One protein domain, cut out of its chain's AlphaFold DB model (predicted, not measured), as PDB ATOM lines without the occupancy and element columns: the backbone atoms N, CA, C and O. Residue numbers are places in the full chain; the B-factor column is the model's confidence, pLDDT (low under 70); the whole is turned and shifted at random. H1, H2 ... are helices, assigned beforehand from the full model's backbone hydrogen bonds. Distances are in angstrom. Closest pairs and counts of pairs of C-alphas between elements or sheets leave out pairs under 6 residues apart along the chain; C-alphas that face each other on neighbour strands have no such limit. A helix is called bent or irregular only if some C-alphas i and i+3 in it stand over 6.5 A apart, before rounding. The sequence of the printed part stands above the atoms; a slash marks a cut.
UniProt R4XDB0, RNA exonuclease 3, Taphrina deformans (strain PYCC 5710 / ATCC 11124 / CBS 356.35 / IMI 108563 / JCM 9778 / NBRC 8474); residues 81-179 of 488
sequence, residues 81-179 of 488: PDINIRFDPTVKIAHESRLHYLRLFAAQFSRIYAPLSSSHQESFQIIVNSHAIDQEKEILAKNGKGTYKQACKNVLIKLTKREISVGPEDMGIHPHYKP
ATOM      1  N   PRO A  81     -39.811 -38.768  -1.411       55.22
ATOM      2  CA  PRO A  81     -39.201 -39.089  -0.129       55.22
ATOM      3  C   PRO A  81     -39.105 -40.612   0.052       55.22
ATOM      4  O   PRO A  81     -40.107 -41.326  -0.069       55.22
ATOM      5  N   ASP A  82     -37.893 -41.108   0.320       66.12
ATOM      6  CA  ASP A  82     -37.631 -42.520   0.603       66.12
ATOM      7  C   ASP A  82     -38.142 -42.843   2.012       66.12
ATOM      8  O   ASP A  82     -37.471 -42.629   3.024       66.12
ATOM      9  N   ILE A  83     -39.412 -43.235   2.085       79.06
ATOM     10  CA  ILE A  83     -40.088 -43.632   3.315       79.06
ATOM     11  C   ILE A  83     -40.422 -45.116   3.225       79.06
ATOM     12  O   ILE A  83     -41.170 -45.550   2.344       79.06
ATOM     13  N   ASN A  84     -39.857 -45.901   4.142       76.31
ATOM     14  CA  ASN A  84     -40.100 -47.331   4.238       76.31
ATOM     15  C   ASN A  84     -40.361 -47.718   5.695       76.31
ATOM     16  O   ASN A  84     -39.592 -47.379   6.592       76.31
ATOM     17  N   ILE A  85     -41.463 -48.425   5.926       79.00
ATOM     18  CA  ILE A  85     -41.856 -48.912   7.249       79.00
ATOM     19  C   ILE A  85     -41.624 -50.415   7.337       79.00
ATOM     20  O   ILE A  85     -41.944 -51.168   6.412       79.00
ATOM     21  N   ARG A  86     -41.098 -50.866   8.480       78.94
ATOM     22  CA  ARG A  86     -40.966 -52.298   8.761       78.94
ATOM     23  C   ARG A  86     -42.343 -52.957   8.739       78.94
ATOM     24  O   ARG A  86     -43.337 -52.365   9.159       78.94
ATOM     25  N   PHE A  87     -42.388 -54.185   8.234       75.81
ATOM     26  CA  PHE A  87     -43.597 -54.989   8.280       75.81
ATOM     27  C   PHE A  87     -43.996 -55.233   9.739       75.81
ATOM     28  O   PHE A  87     -43.182 -55.698  10.536       75.81
ATOM     29  N   ASP A  88     -45.245 -54.913  10.065       77.25
ATOM     30  CA  ASP A  88     -45.825 -55.131  11.385       77.25
ATOM     31  C   ASP A  88     -47.005 -56.107  11.246       77.25
ATOM     32  O   ASP A  88     -48.041 -55.727  10.686       77.25
ATOM     33  N   PRO A  89     -46.871 -57.353  11.735       73.06
ATOM     34  CA  PRO A  89     -47.907 -58.374  11.608       73.06
ATOM     35  C   PRO A  89     -49.161 -58.073  12.442       73.06
ATOM     36  O   PRO A  89     -50.203 -58.689  12.220       73.06
ATOM     37  N   THR A  90     -49.092 -57.139  13.395       79.88
ATOM     38  CA  THR A  90     -50.238 -56.765  14.237       79.88
ATOM     39  C   THR A  90     -51.219 -55.842  13.505       79.88
ATOM     40  O   THR A  90     -52.418 -55.824  13.805       79.88
ATOM     41  N   VAL A  91     -50.748 -55.121  12.481       82.75
ATOM     42  CA  VAL A  91     -51.551 -54.171  11.709       82.75
ATOM     43  C   VAL A  91     -52.275 -54.893  10.572       82.75
ATOM     44  O   VAL A  91     -51.696 -55.256   9.553       82.75
ATOM     45  N   LYS A  92     -53.600 -55.036  10.696       85.44
ATOM     46  CA  LYS A  92     -54.463 -55.752   9.726       85.44
ATOM     47  C   LYS A  92     -54.706 -55.013   8.395       85.44
ATOM     48  O   LYS A  92     -55.617 -55.370   7.639       85.44
ATOM     49  N   ILE A  93     -53.941 -53.962   8.110       88.25
ATOM     50  CA  ILE A  93     -54.017 -53.162   6.882       88.25
ATOM     51  C   ILE A  93     -52.842 -53.554   5.990       88.25
ATOM     52  O   ILE A  93     -51.715 -53.660   6.463       88.25
ATOM     53  N   ALA A  94     -53.104 -53.763   4.698       89.06
ATOM     54  CA  ALA A  94     -52.085 -54.189   3.744       89.06
ATOM     55  C   ALA A  94     -50.889 -53.223   3.728       89.06
ATOM     56  O   ALA A  94     -51.078 -52.010   3.599       89.06
ATOM     57  N   HIS A  95     -49.672 -53.769   3.816       87.94
ATOM     58  CA  HIS A  95     -48.424 -52.997   3.867       87.94
ATOM     59  C   HIS A  95     -48.296 -52.021   2.689       87.94
ATOM     60  O   HIS A  95     -48.033 -50.842   2.901       87.94
ATOM     61  N   GLU A  96     -48.637 -52.450   1.473       88.00
ATOM     62  CA  GLU A  96     -48.636 -51.584   0.285       88.00
ATOM     63  C   GLU A  96     -49.603 -50.398   0.398       88.00
ATOM     64  O   GLU A  96     -49.280 -49.279  -0.003       88.00
ATOM     65  N   SER A  97     -50.791 -50.616   0.977       90.12
ATOM     66  CA  SER A  97     -51.759 -49.534   1.200       90.12
ATOM     67  C   SER A  97     -51.232 -48.517   2.209       90.12
ATOM     68  O   SER A  97     -51.455 -47.322   2.030       90.12
ATOM     69  N   ARG A  98     -50.521 -48.976   3.242       92.69
ATOM     70  CA  ARG A  98     -49.872 -48.102   4.225       92.69
ATOM     71  C   ARG A  98     -48.766 -47.274   3.589       92.69
ATOM     72  O   ARG A  98     -48.770 -46.050   3.681       92.69
ATOM     73  N   LEU A  99     -47.882 -47.941   2.850       92.12
ATOM     74  CA  LEU A  99     -46.772 -47.308   2.145       92.12
ATOM     75  C   LEU A  99     -47.255 -46.252   1.140       92.12
ATOM     76  O   LEU A  99     -46.649 -45.189   1.019       92.12
ATOM     77  N   HIS A 100     -48.375 -46.510   0.457       93.19
ATOM     78  CA  HIS A 100     -49.012 -45.538  -0.429       93.19
ATOM     79  C   HIS A 100     -49.398 -44.241   0.304       93.19
ATOM     80  O   HIS A 100     -49.000 -43.162  -0.132       93.19
ATOM     81  N   TYR A 101     -50.131 -44.324   1.421       95.06
ATOM     82  CA  TYR A 101     -50.545 -43.122   2.156       95.06
ATOM     83  C   TYR A 101     -49.388 -42.435   2.883       95.06
ATOM     84  O   TYR A 101     -49.355 -41.210   2.907       95.06
ATOM     85  N   LEU A 102     -48.410 -43.185   3.395       94.69
ATOM     86  CA  LEU A 102     -47.195 -42.617   3.984       94.69
ATOM     87  C   LEU A 102     -46.431 -41.740   2.992       94.69
ATOM     88  O   LEU A 102     -46.036 -40.630   3.339       94.69
ATOM     89  N   ARG A 103     -46.290 -42.185   1.738       94.50
ATOM     90  CA  ARG A 103     -45.683 -41.372   0.672       94.50
ATOM     91  C   ARG A 103     -46.491 -40.108   0.380       94.50
ATOM     92  O   ARG A 103     -45.901 -39.054   0.169       94.50
ATOM     93  N   LEU A 104     -47.823 -40.190   0.399       95.94
ATOM     94  CA  LEU A 104     -48.687 -39.018   0.220       95.94
ATOM     95  C   LEU A 104     -48.569 -38.029   1.388       95.94
ATOM     96  O   LEU A 104     -48.498 -36.825   1.150       95.94
ATOM     97  N   PHE A 105     -48.513 -38.513   2.632       96.50
ATOM     98  CA  PHE A 105     -48.278 -37.664   3.801       96.50
ATOM     99  C   PHE A 105     -46.899 -37.018   3.750       96.50
ATOM    100  O   PHE A 105     -46.808 -35.804   3.900       96.50
ATOM    101  N   ALA A 106     -45.851 -37.793   3.467       94.50
ATOM    102  CA  ALA A 106     -44.495 -37.279   3.323       94.50
ATOM    103  C   ALA A 106     -44.427 -36.196   2.236       94.50
ATOM    104  O   ALA A 106     -43.883 -35.129   2.482       94.50
ATOM    105  N   ALA A 107     -45.075 -36.395   1.083       94.62
ATOM    106  CA  ALA A 107     -45.147 -35.374   0.038       94.62
ATOM    107  C   ALA A 107     -45.844 -34.081   0.506       94.62
ATOM    108  O   ALA A 107     -45.384 -32.982   0.191       94.62
ATOM    109  N   GLN A 108     -46.936 -34.183   1.277       95.62
ATOM    110  CA  GLN A 108     -47.595 -33.000   1.841       95.62
ATOM    111  C   GLN A 108     -46.734 -32.311   2.905       95.62
ATOM    112  O   GLN A 108     -46.632 -31.088   2.884       95.62
ATOM    113  N   PHE A 109     -46.080 -33.058   3.794       94.69
ATOM    114  CA  PHE A 109     -45.175 -32.480   4.788       94.69
ATOM    115  C   PHE A 109     -43.943 -31.840   4.142       94.69
ATOM    116  O   PHE A 109     -43.581 -30.739   4.534       94.69
ATOM    117  N   SER A 110     -43.368 -32.437   3.094       93.50
ATOM    118  CA  SER A 110     -42.312 -31.800   2.295       93.50
ATOM    119  C   SER A 110     -42.768 -30.473   1.692       93.50
ATOM    120  O   SER A 110     -42.015 -29.504   1.721       93.50
ATOM    121  N   ARG A 111     -44.004 -30.403   1.168       93.81
ATOM    122  CA  ARG A 111     -44.587 -29.156   0.645       93.81
ATOM    123  C   ARG A 111     -44.731 -28.103   1.743       93.81
ATOM    124  O   ARG A 111     -44.392 -26.947   1.521       93.81
ATOM    125  N   ILE A 112     -45.268 -28.494   2.897       92.56
ATOM    126  CA  ILE A 112     -45.527 -27.584   4.019       92.56
ATOM    127  C   ILE A 112     -44.207 -27.062   4.593       92.56
ATOM    128  O   ILE A 112     -44.068 -25.864   4.790       92.56
ATOM    129  N   TYR A 113     -43.221 -27.928   4.814       92.12
ATOM    130  CA  TYR A 113     -41.953 -27.570   5.457       92.12
ATOM    131  C   TYR A 113     -40.914 -26.992   4.487       92.12
ATOM    132  O   TYR A 113     -39.780 -26.764   4.890       92.12
ATOM    133  N   ALA A 114     -41.270 -26.741   3.222       89.88
ATOM    134  CA  ALA A 114     -40.330 -26.349   2.168       89.88
ATOM    135  C   ALA A 114     -39.314 -25.246   2.561       89.88
ATOM    136  O   ALA A 114     -38.138 -25.417   2.228       89.88
ATOM    137  N   PRO A 115     -39.674 -24.180   3.312       87.38
ATOM    138  CA  PRO A 115     -38.714 -23.153   3.743       87.38
ATOM    139  C   PRO A 115     -37.614 -23.662   4.682       87.38
ATOM    140  O   PRO A 115     -36.516 -23.115   4.701       87.38
ATOM    141  N   LEU A 116     -37.865 -24.744   5.420       82.31
ATOM    142  CA  LEU A 116     -36.910 -25.350   6.352       82.31
ATOM    143  C   LEU A 116     -35.882 -26.251   5.650       82.31
ATOM    144  O   LEU A 116     -34.933 -26.712   6.276       82.31
ATOM    145  N   SER A 117     -36.042 -26.504   4.349       80.88
ATOM    146  CA  SER A 117     -35.155 -27.395   3.589       80.88
ATOM    147  C   SER A 117     -33.725 -26.864   3.432       80.88
ATOM    148  O   SER A 117     -32.813 -27.641   3.147       80.88
ATOM    149  N   SER A 118     -33.521 -25.555   3.615       69.62
ATOM    150  CA  SER A 118     -32.237 -24.879   3.390       69.62
ATOM    151  C   SER A 118     -31.271 -24.964   4.574       69.62
ATOM    152  O   SER A 118     -30.089 -24.684   4.394       69.62
ATOM    153  N   SER A 119     -31.747 -25.329   5.772       62.91
ATOM    154  CA  SER A 119     -30.933 -25.284   6.989       62.91
ATOM    155  C   SER A 119     -30.072 -26.538   7.179       62.91
ATOM    156  O   SER A 119     -28.897 -26.364   7.454       62.91
ATOM    157  N   HIS A 120     -30.580 -27.764   6.971       62.62
ATOM    158  CA  HIS A 120     -29.814 -29.031   6.904       62.62
ATOM    159  C   HIS A 120     -30.651 -30.119   6.187       62.62
ATOM    160  O   HIS A 120     -31.688 -30.549   6.695       62.62
ATOM    161  N   GLN A 121     -30.212 -30.595   5.015       62.47
ATOM    162  CA  GLN A 121     -31.021 -31.456   4.128       62.47
ATOM    163  C   GLN A 121     -31.363 -32.843   4.717       62.47
ATOM    164  O   GLN A 121     -32.465 -33.349   4.502       62.47
ATOM    165  N   GLU A 122     -30.453 -33.449   5.486       63.47
ATOM    166  CA  GLU A 122     -30.693 -34.751   6.134       63.47
ATOM    167  C   GLU A 122     -31.713 -34.639   7.274       63.47
ATOM    168  O   GLU A 122     -32.665 -35.418   7.340       63.47
ATOM    169  N   SER A 123     -31.584 -33.616   8.125       76.88
ATOM    170  CA  SER A 123     -32.534 -33.337   9.208       76.88
ATOM    171  C   SER A 123     -33.938 -33.051   8.669       76.88
ATOM    172  O   SER A 123     -34.926 -33.524   9.230       76.88
ATOM    173  N   PHE A 124     -34.031 -32.350   7.536       84.88
ATOM    174  CA  PHE A 124     -35.298 -32.049   6.874       84.88
ATOM    175  C   PHE A 124     -36.075 -33.316   6.478       84.88
ATOM    176  O   PHE A 124     -37.254 -33.463   6.811       84.88
ATOM    177  N   GLN A 125     -35.416 -34.265   5.805       86.25
ATOM    178  CA  GLN A 125     -36.077 -35.487   5.345       86.25
ATOM    179  C   GLN A 125     -36.482 -36.405   6.508       86.25
ATOM    180  O   GLN A 125     -37.531 -37.054   6.446       86.25
ATOM    181  N   ILE A 126     -35.690 -36.425   7.585       86.31
ATOM    182  CA  ILE A 126     -36.009 -37.152   8.820       86.31
ATOM    183  C   ILE A 126     -37.303 -36.612   9.439       86.31
ATOM    184  O   ILE A 126     -38.196 -37.399   9.750       86.31
ATOM    185  N   ILE A 127     -37.446 -35.288   9.561       88.44
ATOM    186  CA  ILE A 127     -38.639 -34.653  10.146       88.44
ATOM    187  C   ILE A 127     -39.888 -34.950   9.310       88.44
ATOM    188  O   ILE A 127     -40.917 -35.362   9.851       88.44
ATOM    189  N   VAL A 128     -39.801 -34.797   7.985       91.88
ATOM    190  CA  VAL A 128     -40.899 -35.118   7.056       91.88
ATOM    191  C   VAL A 128     -41.350 -36.568   7.228       91.88
ATOM    192  O   VAL A 128     -42.548 -36.835   7.361       91.88
ATOM    193  N   ASN A 129     -40.397 -37.504   7.235       91.56
ATOM    194  CA  ASN A 129     -40.697 -38.925   7.350       91.56
ATOM    195  C   ASN A 129     -41.262 -39.277   8.732       91.56
ATOM    196  O   ASN A 129     -42.217 -40.048   8.809       91.56
ATOM    197  N   SER A 130     -40.728 -38.684   9.805       91.12
ATOM    198  CA  SER A 130     -41.245 -38.869  11.164       91.12
ATOM    199  C   SER A 130     -42.697 -38.417  11.255       91.12
ATOM    200  O   SER A 130     -43.560 -39.209  11.620       91.12
ATOM    201  N   HIS A 131     -43.008 -37.194  10.814       93.62
ATOM    202  CA  HIS A 131     -44.377 -36.677  10.845       93.62
ATOM    203  C   HIS A 131     -45.336 -37.469   9.951       93.62
ATOM    204  O   HIS A 131     -46.489 -37.668  10.326       93.62
ATOM    205  N   ALA A 132     -44.887 -37.988   8.804       95.00
ATOM    206  CA  ALA A 132     -45.701 -38.892   7.992       95.00
ATOM    207  C   ALA A 132     -46.049 -40.191   8.741       95.00
ATOM    208  O   ALA A 132     -47.203 -40.627   8.714       95.00
ATOM    209  N   ILE A 133     -45.073 -40.786   9.435       92.69
ATOM    210  CA  ILE A 133     -45.264 -41.995  10.249       92.69
ATOM    211  C   ILE A 133     -46.180 -41.709  11.440       92.69
ATOM    212  O   ILE A 133     -47.115 -42.469  11.691       92.69
ATOM    213  N   ASP A 134     -45.950 -40.617  12.161       93.00
ATOM    214  CA  ASP A 134     -46.740 -40.261  13.340       93.00
ATOM    215  C   ASP A 134     -48.182 -39.901  12.960       93.00
ATOM    216  O   ASP A 134     -49.124 -40.310  13.640       93.00
ATOM    217  N   GLN A 135     -48.381 -39.259  11.804       95.25
ATOM    218  CA  GLN A 135     -49.710 -39.029  11.243       95.25
ATOM    219  C   GLN A 135     -50.451 -40.340  10.952       95.25
ATOM    220  O   GLN A 135     -51.657 -40.429  11.196       95.25
ATOM    221  N   GLU A 136     -49.760 -41.356  10.427       94.12
ATOM    222  CA  GLU A 136     -50.355 -42.675  10.211       94.12
ATOM    223  C   GLU A 136     -50.698 -43.361  11.541       94.12
ATOM    224  O   GLU A 136     -51.795 -43.906  11.672       94.12
ATOM    225  N   LYS A 137     -49.805 -43.309  12.539       91.00
ATOM    226  CA  LYS A 137     -50.057 -43.875  13.875       91.00
ATOM    227  C   LYS A 137     -51.312 -43.279  14.512       91.00
ATOM    228  O   LYS A 137     -52.147 -44.031  15.006       91.00
ATOM    229  N   GLU A 138     -51.480 -41.960  14.433       91.81
ATOM    230  CA  GLU A 138     -52.671 -41.252  14.922       91.81
ATOM    231  C   GLU A 138     -53.959 -41.770  14.255       91.81
ATOM    232  O   GLU A 138     -54.982 -41.985  14.909       91.81
ATOM    233  N   ILE A 139     -53.910 -42.037  12.944       92.00
ATOM    234  CA  ILE A 139     -55.045 -42.608  12.210       92.00
ATOM    235  C   ILE A 139     -55.315 -44.043  12.667       92.00
ATOM    236  O   ILE A 139     -56.470 -44.382  12.931       92.00
ATOM    237  N   LEU A 140     -54.275 -44.876  12.766       89.88
ATOM    238  CA  LEU A 140     -54.373 -46.286  13.154       89.88
ATOM    239  C   LEU A 140     -54.906 -46.469  14.579       89.88
ATOM    240  O   LEU A 140     -55.668 -47.401  14.818       89.88
ATOM    241  N   ALA A 141     -54.574 -45.562  15.500       87.19
ATOM    242  CA  ALA A 141     -55.074 -45.593  16.874       87.19
ATOM    243  C   ALA A 141     -56.606 -45.451  16.958       87.19
ATOM    244  O   ALA A 141     -57.229 -45.956  17.888       87.19
ATOM    245  N   LYS A 142     -57.222 -44.777  15.976       86.00
ATOM    246  CA  LYS A 142     -58.654 -44.428  15.973       86.00
ATOM    247  C   LYS A 142     -59.469 -45.163  14.906       86.00
ATOM    248  O   LYS A 142     -60.690 -45.030  14.875       86.00
ATOM    249  N   ASN A 143     -58.826 -45.903  13.998       89.12
ATOM    250  CA  ASN A 143     -59.472 -46.466  12.810       89.12
ATOM    251  C   ASN A 143     -59.064 -47.915  12.543       89.12
ATOM    252  O   ASN A 143     -57.893 -48.278  12.593       89.12
ATOM    253  N   GLY A 144     -60.042 -48.734  12.156       86.50
ATOM    254  CA  GLY A 144     -59.813 -50.106  11.709       86.50
ATOM    255  C   GLY A 144     -59.577 -50.219  10.198       86.50
ATOM    256  O   GLY A 144     -59.626 -49.244   9.446       86.50
ATOM    257  N   LYS A 145     -59.410 -51.461   9.722       86.12
ATOM    258  CA  LYS A 145     -59.166 -51.789   8.302       86.12
ATOM    259  C   LYS A 145     -60.179 -51.154   7.336       86.12
ATOM    260  O   LYS A 145     -59.790 -50.712   6.257       86.12
ATOM    261  N   GLY A 146     -61.460 -51.116   7.713       85.88
ATOM    262  CA  GLY A 146     -62.541 -50.589   6.872       85.88
ATOM    263  C   GLY A 146     -62.567 -49.062   6.752       85.88
ATOM    264  O   GLY A 146     -62.967 -48.546   5.713       85.88
ATOM    265  N   THR A 147     -62.107 -48.331   7.772       90.69
ATOM    266  CA  THR A 147     -62.180 -46.859   7.818       90.69
ATOM    267  C   THR A 147     -60.850 -46.174   7.498       90.69
ATOM    268  O   THR A 147     -60.852 -45.014   7.089       90.69
ATOM    269  N   TYR A 148     -59.725 -46.895   7.586       92.94
ATOM    270  CA  TYR A 148     -58.368 -46.377   7.373       92.94
ATOM    271  C   TYR A 148     -58.214 -45.535   6.099       92.94
ATOM    272  O   TYR A 148     -57.797 -44.382   6.162       92.94
ATOM    273  N   LYS A 149     -58.612 -46.067   4.932       93.12
ATOM    274  CA  LYS A 149     -58.457 -45.353   3.650       93.12
ATOM    275  C   LYS A 149     -59.208 -44.019   3.642       93.12
ATOM    276  O   LYS A 149     -58.698 -43.031   3.119       93.12
ATOM    277  N   GLN A 150     -60.416 -43.989   4.204       92.56
ATOM    278  CA  GLN A 150     -61.218 -42.770   4.259       92.56
ATOM    279  C   GLN A 150     -60.629 -41.760   5.249       92.56
ATOM    280  O   GLN A 150     -60.553 -40.574   4.931       92.56
ATOM    281  N   ALA A 151     -60.150 -42.224   6.406       91.25
ATOM    282  CA  ALA A 151     -59.467 -41.381   7.381       91.25
ATOM    283  C   ALA A 151     -58.210 -40.725   6.779       91.25
ATOM    284  O   ALA A 151     -58.054 -39.508   6.886       91.25
ATOM    285  N   CYS A 152     -57.382 -41.483   6.048       95.06
ATOM    286  CA  CYS A 152     -56.212 -40.931   5.362       95.06
ATOM    287  C   CYS A 152     -56.585 -39.853   4.336       95.06
ATOM    288  O   CYS A 152     -55.968 -38.792   4.311       95.06
ATOM    289  N   LYS A 153     -57.623 -40.084   3.519       94.38
ATOM    290  CA  LYS A 153     -58.115 -39.082   2.556       94.38
ATOM    291  C   LYS A 153     -58.581 -37.800   3.244       94.38
ATOM    292  O   LYS A 153     -58.247 -36.711   2.788       94.38
ATOM    293  N   ASN A 154     -59.321 -37.923   4.346       91.56
ATOM    294  CA  ASN A 154     -59.802 -36.769   5.104       91.56
ATOM    295  C   ASN A 154     -58.636 -35.936   5.657       91.56
ATOM    296  O   ASN A 154     -58.653 -34.712   5.535       91.56
ATOM    297  N   VAL A 155     -57.605 -36.590   6.205       93.50
ATOM    298  CA  VAL A 155     -56.387 -35.918   6.687       93.50
ATOM    299  C   VAL A 155     -55.619 -35.265   5.538       93.50
ATOM    300  O   VAL A 155     -55.228 -34.108   5.658       93.50
ATOM    301  N   LEU A 156     -55.462 -35.942   4.394       95.50
ATOM    302  CA  LEU A 156     -54.801 -35.362   3.220       95.50
ATOM    303  C   LEU A 156     -55.487 -34.075   2.755       95.50
ATOM    304  O   LEU A 156     -54.803 -33.083   2.539       95.50
ATOM    305  N   ILE A 157     -56.824 -34.048   2.688       90.44
ATOM    306  CA  ILE A 157     -57.584 -32.835   2.335       90.44
ATOM    307  C   ILE A 157     -57.258 -31.677   3.291       90.44
ATOM    308  O   ILE A 157     -57.172 -30.527   2.861       90.44
ATOM    309  N   LYS A 158     -57.083 -31.960   4.587       89.94
ATOM    310  CA  LYS A 158     -56.712 -30.950   5.587       89.94
ATOM    311  C   LYS A 158     -55.268 -30.481   5.397       89.94
ATOM    312  O   LYS A 158     -55.036 -29.278   5.381       89.94
ATOM    313  N   LEU A 159     -54.328 -31.399   5.169       91.88
ATOM    314  CA  LEU A 159     -52.924 -31.068   4.902       91.88
ATOM    315  C   LEU A 159     -52.745 -30.272   3.603       91.88
ATOM    316  O   LEU A 159     -51.908 -29.380   3.555       91.88
ATOM    317  N   THR A 160     -53.548 -30.525   2.567       90.56
ATOM    318  CA  THR A 160     -53.515 -29.737   1.323       90.56
ATOM    319  C   THR A 160     -53.937 -28.285   1.545       90.56
ATOM    320  O   THR A 160     -53.438 -27.398   0.864       90.56
ATOM    321  N   LYS A 161     -54.825 -28.027   2.512       86.81
ATOM    322  CA  LYS A 161     -55.276 -26.672   2.866       86.81
ATOM    323  C   LYS A 161     -54.322 -25.932   3.805       86.81
ATOM    324  O   LYS A 161     -54.530 -24.748   4.034       86.81
ATOM    325  N   ARG A 162     -53.319 -26.613   4.372       86.25
ATOM    326  CA  ARG A 162     -52.355 -26.002   5.291       86.25
ATOM    327  C   ARG A 162     -51.385 -25.096   4.530       86.25
ATOM    328  O   ARG A 162     -50.851 -25.494   3.487       86.25
ATOM    329  N   GLU A 163     -51.176 -23.903   5.075       86.38
ATOM    330  CA  GLU A 163     -50.201 -22.927   4.588       86.38
ATOM    331  C   GLU A 163     -48.763 -23.456   4.731       86.38
ATOM    332  O   GLU A 163     -48.519 -24.513   5.318       86.38
ATOM    333  N   ILE A 164     -47.816 -22.771   4.095       89.31
ATOM    334  CA  ILE A 164     -46.401 -23.133   4.169       89.31
ATOM    335  C   ILE A 164     -45.874 -22.743   5.554       89.31
ATOM    336  O   ILE A 164     -46.203 -21.673   6.054       89.31
ATOM    337  N   SER A 165     -45.056 -23.614   6.140       86.31
ATOM    338  CA  SER A 165     -44.460 -23.437   7.460       86.31
ATOM    339  C   SER A 165     -43.546 -22.214   7.503       86.31
ATOM    340  O   SER A 165     -42.675 -22.072   6.641       86.31
ATOM    341  N   VAL A 166     -43.728 -21.353   8.504       82.38
ATOM    342  CA  VAL A 166     -42.892 -20.151   8.702       82.38
ATOM    343  C   VAL A 166     -41.645 -20.394   9.561       82.38
ATOM    344  O   VAL A 166     -40.741 -19.562   9.562       82.38
ATOM    345  N   GLY A 167     -41.560 -21.541  10.239       80.75
ATOM    346  CA  GLY A 167     -40.483 -21.866  11.174       80.75
ATOM    347  C   GLY A 167     -40.640 -23.262  11.792       80.75
ATOM    348  O   GLY A 167     -41.662 -23.919  11.580       80.75
ATOM    349  N   PRO A 168     -39.642 -23.765  12.543       79.81
ATOM    350  CA  PRO A 168     -39.720 -25.070  13.207       79.81
ATOM    351  C   PRO A 168     -40.897 -25.224  14.187       79.81
ATOM    352  O   PRO A 168     -41.409 -26.328  14.369       79.81
ATOM    353  N   GLU A 169     -41.341 -24.128  14.795       76.00
ATOM    354  CA  GLU A 169     -42.524 -24.033  15.652       76.00
ATOM    355  C   GLU A 169     -43.840 -24.237  14.882       76.00
ATOM    356  O   GLU A 169     -44.844 -24.662  15.446       76.00
ATOM    357  N   ASP A 170     -43.823 -24.018  13.567       82.94
ATOM    358  CA  ASP A 170     -44.951 -24.198  12.658       82.94
ATOM    359  C   ASP A 170     -44.924 -25.585  11.989       82.94
ATOM    360  O   ASP A 170     -45.112 -25.747  10.777       82.94
ATOM    361  N   MET A 171     -44.647 -26.622  12.780       87.00
ATOM    362  CA  MET A 171     -44.603 -28.023  12.354       87.00
ATOM    363  C   MET A 171     -45.567 -28.890  13.176       87.00
ATOM    364  O   MET A 171     -46.014 -28.514  14.250       87.00
ATOM    365  N   GLY A 172     -45.952 -30.055  12.645       88.62
ATOM    366  CA  GLY A 172     -46.767 -31.027  13.385       88.62
ATOM    367  C   GLY A 172     -47.790 -31.774  12.532       88.62
ATOM    368  O   GLY A 172     -47.988 -31.465  11.354       88.62
ATOM    369  N   ILE A 173     -48.453 -32.757  13.143       90.25
ATOM    370  CA  ILE A 173     -49.437 -33.647  12.505       90.25
ATOM    371  C   ILE A 173     -50.875 -33.225  12.832       90.25
ATOM    372  O   ILE A 173     -51.132 -32.637  13.871       90.25
ATOM    373  N   HIS A 174     -51.851 -33.546  11.990       86.56
ATOM    374  CA  HIS A 174     -53.268 -33.323  12.289       86.56
ATOM    375  C   HIS A 174     -53.807 -34.406  13.253       86.56
ATOM    376  O   HIS A 174     -53.528 -35.587  13.030       86.56
ATOM    377  N   PRO A 175     -54.670 -34.074  14.239       79.38
ATOM    378  CA  PRO A 175     -55.229 -32.745  14.537       79.38
ATOM    379  C   PRO A 175     -54.365 -31.897  15.481       79.38
ATOM    380  O   PRO A 175     -54.736 -30.770  15.773       79.38
ATOM    381  N   HIS A 176     -53.240 -32.436  15.952       81.31
ATOM    382  CA  HIS A 176     -52.414 -31.842  17.009       81.31
ATOM    383  C   HIS A 176     -51.658 -30.579  16.586       81.31
ATOM    384  O   HIS A 176     -51.199 -29.824  17.436       81.31
ATOM    385  N   TYR A 177     -51.522 -30.340  15.283       82.69
ATOM    386  CA  TYR A 177     -50.891 -29.152  14.734       82.69
ATOM    387  C   TYR A 177     -51.667 -27.889  15.115       82.69
ATOM    388  O   TYR A 177     -52.866 -27.755  14.861       82.69
ATOM    389  N   LYS A 178     -50.918 -26.938  15.661       73.38
ATOM    390  CA  LYS A 178     -51.368 -25.638  16.120       73.38
ATOM    391  C   LYS A 178     -50.631 -24.581  15.283       73.38
ATOM    392  O   LYS A 178     -49.422 -24.474  15.439       73.38
ATOM    393  N   PRO A 179     -51.300 -23.840  14.372       72.00
ATOM    394  CA  PRO A 179     -50.616 -22.806  13.599       72.00
ATOM    395  C   PRO A 179     -50.096 -21.710  14.536       72.00
ATOM    396  O   PRO A 179     -50.809 -21.374  15.494       72.00
TER     397      PRO A 179
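Overview. This is residues 81 to 179 of the 488 residues of the protein "RNA exonuclease 3" of Taphrina deformans (strain PYCC 5710 / ATCC 11124 / CBS 356.35 / IMI 108563 / JCM 9778 / NBRC 8474) (UniProt R4XDB0). Two helices, H1 and H4, lie side by side and run the same way, and the longest helix, H3, crosses over H1 on one side of this pair, its last part reaching the first residues of H4. The first stretch, residues 81 to 94, runs beside H1 on the side away from H4 and turns back into it, while the last stretch, residues 161 to 179, folds back over the same side of the pair as H3. Only residues 118 to 123, of which 121 to 123 belong to H3, stick out. The printed part has 99 residues with four named helices, in the order H1, H2, H3, H4, and no named strand, and the class is all helix. The whole is compact, with a radius of gyration of the C-alphas of 13.4 A, and its outline is elongated, 38 by 24 by 16 A.

Along the chain. After residues 81 to 94, which hold no named element, H1 takes residues 95 to 112, from C-alpha 95 at (-48.424, -52.997, 3.867), and is 25.6 A long. H2, residues 114 to 118, is short at 8.3 A and only just irregular: C-alphas 115 and 118 are 6.7 A apart. H3, residues 121 to 142, begins with C-alpha 121 at (-31.021, -31.456, 4.128) and is 32.7 A long. H4, residues 148 to 160, is 18.4 A long and ends with C-alpha 160 at (-53.515, -29.737, 1.323). Residues 161 to 179 again hold no named element.

Arrangement. H1 touches H3 with residues 102 to 110 alone, closest at the C-alphas of Phe 105 and Ala 132, 5.1 A apart. These two helices run opposite ways at a steep tilt of 54 degrees. H1 and H2 meet only through their link. H2 and H3 are close but not clearly touching, and their closest C-alphas, those of Ser 117 and Phe 124, are 5.7 A apart. H3 touches H4 with residues 136 to 140 alone, against residues 148 to 152 of H4; the closest C-alphas, those of Ile 139 and Ala 151, are 6.7 A apart. H3 and H4 run opposite ways at a steep tilt of 45 degrees. H4 also touches H1, which meets it with residues 101 to 109 alone, at a shallow tilt of 11 degrees, the same way; the closest C-alphas, those of Gln 108 and Leu 159, are 6.4 A apart. The helix packing is mostly crossed, but only just, with 1 of 3 touching pairs at a shallow tilt. H2 and H4 are apart. In H1 and H4 every O i to N i+4 pair is within hydrogen-bond range; in H3 17 of 18 are, and in H2 0 of 1, beside 1 of 2 O i to N i+3 pairs.

Size, cuts and confidence. The two C-alphas farthest apart, those of Ser 119 and Gly 146, are 40.5 A apart. The printed part has no cut, and the links H1 to H2, H2 to H3 and H3 to H4 are tight. The mean pLDDT of the printed part is 86.2, and residues 81 to 82 and 118 to 122 are under 70.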